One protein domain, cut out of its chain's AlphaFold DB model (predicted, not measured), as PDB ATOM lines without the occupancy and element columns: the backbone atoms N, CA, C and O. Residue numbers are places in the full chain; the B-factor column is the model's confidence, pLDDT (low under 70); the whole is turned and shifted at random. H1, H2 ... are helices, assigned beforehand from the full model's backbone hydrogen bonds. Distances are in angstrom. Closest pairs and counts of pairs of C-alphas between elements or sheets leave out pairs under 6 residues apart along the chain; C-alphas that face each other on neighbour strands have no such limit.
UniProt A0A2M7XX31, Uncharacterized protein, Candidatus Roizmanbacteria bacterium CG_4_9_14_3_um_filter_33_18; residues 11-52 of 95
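What this domain is: This is residues 11 to 52 of the 95 residues of an uncharacterized protein of Candidatus Roizmanbacteria bacterium CG_4_9_14_3_um_filter_33_18 (UniProt A0A2M7XX31). Three helices make an open, square-cornered U: the longest, H2, is the crossbar, and H1 and H3 stand at its two ends, both on the same side of it, like two legs. Between the legs the middle is empty, and H1 and H3 make no contact. The printed part has 42 residues with three named helices, in the order H1, H2, H3, and no named strand; the class is all helix. The whole is loose, with a radius of gyration of the C-alphas of 11.5 A, and spans 27 by 22 by 14 A.

How they stand to each other: H2, residues 28 to 41, touches H1, residues 11 to 23, with residues 28 to 31 alone, and H1 touches H2 with residues 16 to 20 alone. Their closest C-alphas, those of Val 20 and Phe 31, are 6.3 A apart. The lines of H1 and H2 are about perpendicular, at 82 degrees. H3, residues 44 to 51, is close to H2 but not clearly touching; their closest C-alphas, those of Val 39 and Leu 45, are 6.0 A apart. The lines of H2 and H3 are about perpendicular, at 76 degrees. H1 and H3 are apart. In H1, H2 and H3 every O i to N i+4 pair is within hydrogen-bond range.

Where its parts are: H2 measures 20.1 A from C-alpha 28 at (-29.287, -3.595, -17.018) to C-alpha 41. H1 measures 18.4 A and begins with C-alpha 11 at (-28.809, 10.335, -12.863). H3 measures 10.8 A and ends with C-alpha 51 at (-8.884, 10.512, -21.715).

The domain as a whole: The two C-alphas farthest apart, those of Ala 26 and Thr 51, are 30.8 A apart. The printed part has no cut, and both links, H1 to H2 and H2 to H3, are tight. Residues 40 to 46, of which 44 to 46 belong to H3, stand free. The mean pLDDT of the printed part is 94.7, and no printed residue is under 70.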
ATOM      1  N   LYS A  11     -28.660   9.824 -11.491       97.81
ATOM      2  CA  LYS A  11     -28.809  10.335 -12.863       97.81
ATOM      3  C   LYS A  11     -28.229   9.387 -13.918       97.81
ATOM      4  O   LYS A  11     -28.822   9.235 -14.982       97.81
ATOM      5  N   GLN A  12     -27.090   8.753 -13.639       96.06
ATOM      6  CA  GLN A  12     -26.465   7.799 -14.559       96.06
ATOM      7  C   GLN A  12     -27.228   6.473 -14.585       96.06
ATOM      8  O   GLN A  12     -27.425   5.911 -15.658       96.06
ATOM      9  N   ALA A  13     -27.716   6.005 -13.432       97.00
ATOM     10  CA  ALA A  13     -28.557   4.813 -13.362       97.00
ATOM     11  C   ALA A  13     -29.858   4.989 -14.170       97.00
ATOM     12  O   ALA A  13     -30.180   4.140 -14.999       97.00
ATOM     13  N   ASN A  14     -30.534   6.132 -14.020       97.81
ATOM     14  CA  ASN A  14     -31.746   6.462 -14.775       97.81
ATOM     15  C   ASN A  14     -31.468   6.598 -16.280       97.81
ATOM     16  O   ASN A  14     -32.283   6.205 -17.115       97.81
ATOM     17  N   TYR A  15     -30.302   7.138 -16.648       97.69
ATOM     18  CA  TYR A  15     -29.881   7.187 -18.045       97.69
ATOM     19  C   TYR A  15     -29.681   5.779 -18.622       97.69
ATOM     20  O   TYR A  15     -30.170   5.491 -19.711       97.69
ATOM     21  N   ILE A  16     -29.039   4.875 -17.874       97.38
ATOM     22  CA  ILE A  16     -28.891   3.468 -18.270       97.38
ATOM     23  C   ILE A  16     -30.259   2.805 -18.450       97.38
ATOM     24  O   ILE A  16     -30.454   2.120 -19.450       97.38
ATOM     25  N   ASP A  17     -31.216   3.031 -17.548       97.44
ATOM     26  CA  ASP A  17     -32.577   2.490 -17.686       97.44
ATOM     27  C   ASP A  17     -33.254   2.924 -18.979       97.44
ATOM     28  O   ASP A  17     -33.846   2.109 -19.691       97.44
ATOM     29  N   MET A  18     -33.124   4.206 -19.313       98.06
ATOM     30  CA  MET A  18     -33.648   4.738 -20.562       98.06
ATOM     31  C   MET A  18     -32.998   4.060 -21.775       98.06
ATOM     32  O   MET A  18     -33.707   3.706 -22.714       98.06
ATOM     33  N   LEU A  19     -31.681   3.817 -21.760       98.06
ATOM     34  CA  LEU A  19     -30.993   3.108 -22.847       98.06
ATOM     35  C   LEU A  19     -31.412   1.636 -22.942       98.06
ATOM     36  O   LEU A  19     -31.627   1.140 -24.047       98.06
ATOM     37  N   VAL A  20     -31.562   0.952 -21.805       98.06
ATOM     38  CA  VAL A  20     -32.047  -0.435 -21.738       98.06
ATOM     39  C   VAL A  20     -33.408  -0.543 -22.423       98.06
ATOM     40  O   VAL A  20     -33.570  -1.372 -23.315       98.06
ATOM     41  N   GLY A  21     -34.350   0.339 -22.068       97.56
ATOM     42  CA  GLY A  21     -35.675   0.382 -22.690       97.56
ATOM     43  C   GLY A  21     -35.625   0.772 -24.169       97.56
ATOM     44  O   GLY A  21     -36.236   0.111 -25.003       97.56
ATOM     45  N   LYS A  22     -34.846   1.805 -24.515       97.75
ATOM     46  CA  LYS A  22     -34.729   2.319 -25.888       97.75
ATOM     47  C   LYS A  22     -34.180   1.286 -26.871       97.75
ATOM     48  O   LYS A  22     -34.626   1.246 -28.012       97.75
ATOM     49  N   TYR A  23     -33.206   0.483 -26.448       97.06
ATOM     50  CA  TYR A  23     -32.550  -0.509 -27.303       97.06
ATOM     51  C   TYR A  23     -33.057  -1.943 -27.087       97.06
ATOM     52  O   TYR A  23     -32.531  -2.867 -27.702       97.06
ATOM     53  N   GLY A  24     -34.077  -2.144 -26.246       96.56
ATOM     54  CA  GLY A  24     -34.734  -3.443 -26.070       96.56
ATOM     55  C   GLY A  24     -33.898  -4.488 -25.325       96.56
ATOM     56  O   GLY A  24     -34.047  -5.685 -25.568       96.56
ATOM     57  N   PHE A  25     -33.008  -4.067 -24.425       97.75
ATOM     58  CA  PHE A  25     -32.244  -5.006 -23.605       97.75
ATOM     59  C   PHE A  25     -33.123  -5.624 -22.516       97.75
ATOM     60  O   PHE A  25     -33.906  -4.938 -21.865       97.75
ATOM     61  N   ALA A  26     -32.933  -6.920 -22.257       94.94
ATOM     62  CA  ALA A  26     -33.723  -7.653 -21.264       94.94
ATOM     63  C   ALA A  26     -33.570  -7.105 -19.833       94.94
ATOM     64  O   ALA A  26     -34.489  -7.209 -19.026       94.94
ATOM     65  N   ASN A  27     -32.395  -6.568 -19.492       96.19
ATOM     66  CA  ASN A  27     -32.117  -5.930 -18.206       96.19
ATOM     67  C   ASN A  27     -30.809  -5.118 -18.267       96.19
ATOM     68  O   ASN A  27     -30.032  -5.220 -19.222       96.19
ATOM     69  N   ARG A  28     -30.531  -4.366 -17.192       96.12
ATOM     70  CA  ARG A  28     -29.287  -3.595 -17.018       96.12
ATOM     71  C   ARG A  28     -28.027  -4.454 -17.155       96.12
ATOM     72  O   ARG A  28     -27.047  -4.002 -17.732       96.12
ATOM     73  N   SER A  29     -28.039  -5.688 -16.645       96.31
ATOM     74  CA  SER A  29     -26.853  -6.554 -16.682       96.31
ATOM     75  C   SER A  29     -26.492  -6.960 -18.108       96.31
ATOM     76  O   SER A  29     -25.322  -6.910 -18.466       96.31
ATOM     77  N   GLU A  30     -27.468  -7.318 -18.945       97.00
ATOM     78  CA  GLU A  30     -27.205  -7.639 -20.354       97.00
ATOM     79  C   GLU A  30     -26.799  -6.420 -21.173       97.00
ATOM     80  O   GLU A  30     -25.914  -6.526 -22.024       97.00
ATOM     81  N   PHE A  31     -27.367  -5.253 -20.871       97.38
ATOM     82  CA  PHE A  31     -26.904  -4.001 -21.455       97.38
ATOM     83  C   PHE A  31     -25.417  -3.763 -21.149       97.38
ATOM     84  O   PHE A  31     -24.612  -3.659 -22.075       97.38
ATOM     85  N   ILE A  32     -25.017  -3.798 -19.872       96.50
ATOM     86  CA  ILE A  32     -23.613  -3.609 -19.475       96.50
ATOM     87  C   ILE A  32     -22.708  -4.708 -20.052       96.50
ATOM     88  O   ILE A  32     -21.640  -4.403 -20.574       96.50
ATOM     89  N   ARG A  33     -23.135  -5.979 -20.055       95.75
ATOM     90  CA  ARG A  33     -22.374  -7.074 -20.688       95.75
ATOM     91  C   ARG A  33     -22.179  -6.852 -22.185       95.75
ATOM     92  O   ARG A  33     -21.117  -7.180 -22.703       95.75
ATOM     93  N   SER A  34     -23.176  -6.314 -22.889       97.31
ATOM     94  CA  SER A  34     -23.044  -6.008 -24.318       97.31
ATOM     95  C   SER A  34     -22.021  -4.901 -24.574       97.31
ATOM     96  O   SER A  34     -21.197  -5.051 -25.473       97.31
ATOM     97  N   ILE A  35     -21.989  -3.868 -23.726       95.75
ATOM     98  CA  ILE A  35     -20.961  -2.820 -23.766       95.75
ATOM     99  C   ILE A  35     -19.582  -3.411 -23.484       95.75
ATOM    100  O   ILE A  35     -18.658  -3.155 -24.246       95.75
ATOM    101  N   ILE A  36     -19.443  -4.244 -22.446       95.44
ATOM    102  CA  ILE A  36     -18.169  -4.904 -22.123       95.44
ATOM    103  C   ILE A  36     -17.665  -5.713 -23.327       95.44
ATOM    104  O   ILE A  36     -16.504  -5.604 -23.705       95.44
ATOM    105  N   ARG A  37     -18.541  -6.483 -23.984       96.75
ATOM    106  CA  ARG A  37     -18.184  -7.221 -25.208       96.75
ATOM    107  C   ARG A  37     -17.738  -6.285 -26.337       96.75
ATOM    108  O   ARG A  37     -16.775  -6.599 -27.029       96.75
ATOM    109  N   LEU A  38     -18.407  -5.143 -26.510       96.62
ATOM    110  CA  LEU A  38     -18.052  -4.158 -27.532       96.62
ATOM    111  C   LEU A  38     -16.676  -3.539 -27.278       96.62
ATOM    112  O   LEU A  38     -15.886  -3.465 -28.211       96.62
ATOM    113  N   VAL A  39     -16.375  -3.120 -26.047       95.56
ATOM    114  CA  VAL A  39     -15.077  -2.499 -25.731       95.56
ATOM    115  C   VAL A  39     -13.928  -3.504 -25.789       95.56
ATOM    116  O   VAL A  39     -12.826  -3.140 -26.172       95.56
ATOM    117  N   VAL A  40     -14.187  -4.786 -25.506       94.50
ATOM    118  CA  VAL A  40     -13.206  -5.860 -25.739       94.50
ATOM    119  C   VAL A  40     -12.911  -6.022 -27.235       94.50
ATOM    120  O   VAL A  40     -11.771  -6.276 -27.608       94.50
ATOM    121  N   TYR A  41     -13.919  -5.862 -28.097       96.62
ATOM    122  CA  TYR A  41     -13.744  -5.925 -29.552       96.62
ATOM    123  C   TYR A  41     -13.150  -4.633 -30.149       96.62
ATOM    124  O   TYR A  41     -12.495  -4.686 -31.187       96.62
ATOM    125  N   LYS A  42     -13.379  -3.477 -29.513       96.62
ATOM    126  CA  LYS A  42     -12.903  -2.147 -29.931       96.62
ATOM    127  C   LYS A  42     -12.182  -1.438 -28.772       96.62
ATOM    128  O   LYS A  42     -12.810  -0.611 -28.103       96.62
ATOM    129  N   PRO A  43     -10.895  -1.750 -28.529       91.50
ATOM    130  CA  PRO A  43     -10.147  -1.219 -27.387       91.50
ATOM    131  C   PRO A  43      -9.995   0.307 -27.414       91.50
ATOM    132  O   PRO A  43      -9.977   0.918 -26.350       91.50
ATOM    133  N   ASP A  44     -10.004   0.931 -28.594       91.44
ATOM    134  CA  ASP A  44      -9.924   2.390 -28.771       91.44
ATOM    135  C   ASP A  44     -10.996   3.146 -27.962       91.44
ATOM    136  O   ASP A  44     -10.758   4.245 -27.467       91.44
ATOM    137  N   LEU A  45     -12.174   2.539 -27.752       90.50
ATOM    138  CA  LEU A  45     -13.238   3.124 -26.925       90.50
ATOM    139  C   LEU A  45     -12.825   3.260 -25.452       90.50
ATOM    140  O   LEU A  45     -13.299   4.158 -24.760       90.50
ATOM    141  N   VAL A  46     -11.972   2.360 -24.958       90.56
ATOM    142  CA  VAL A  46     -11.431   2.419 -23.594       90.56
ATOM    143  C   VAL A  46     -10.384   3.521 -23.493       90.56
ATOM    144  O   VAL A  46     -10.381   4.256 -22.508       90.56
ATOM    145  N   GLU A  47      -9.533   3.671 -24.507       85.62
ATOM    146  CA  GLU A  47      -8.539   4.750 -24.568       85.62
ATOM    147  C   GLU A  47      -9.214   6.128 -24.603       85.62
ATOM    148  O   GLU A  47      -8.841   7.041 -23.859       85.62
ATOM    149  N   GLU A  48     -10.277   6.262 -25.398       86.94
ATOM    150  CA  GLU A  48     -11.097   7.471 -25.443       86.94
ATOM    151  C   GLU A  48     -11.787   7.724 -24.093       86.94
ATOM    152  O   GLU A  48     -11.726   8.832 -23.558       86.94
ATOM    153  N   ALA A  49     -12.380   6.695 -23.479       87.62
ATOM    154  CA  ALA A  49     -13.016   6.822 -22.168       87.62
ATOM    155  C   ALA A  49     -12.028   7.195 -21.046       87.62
ATOM    156  O   ALA A  49     -12.416   7.882 -20.103       87.62
ATOM    157  N   ALA A  50     -10.767   6.763 -21.139       86.50
ATOM    158  CA  ALA A  50      -9.721   7.084 -20.171       86.50
ATOM    159  C   ALA A  50      -9.238   8.538 -20.271       86.50
ATOM    160  O   ALA A  50      -8.757   9.099 -19.285       86.50
ATOM    161  N   THR A  51      -9.358   9.148 -21.451       84.50
ATOM    162  CA  THR A  51      -8.884  10.512 -21.715       84.50
ATOM    163  C   THR A  51     -10.007  11.548 -21.716       84.50
ATOM    164  O   THR A  51      -9.738  12.721 -21.478       84.50
ATOM    165  N   PHE A  52     -11.274  11.159 -21.883       82.75
ATOM    166  CA  PHE A  52     -12.419  12.070 -21.808       82.75
ATOM    167  C   PHE A  52     -12.556  12.749 -20.422       82.75
ATOM    168  O   PHE A  52     -12.427  12.084 -19.395       82.75
TER     169      PHE A  52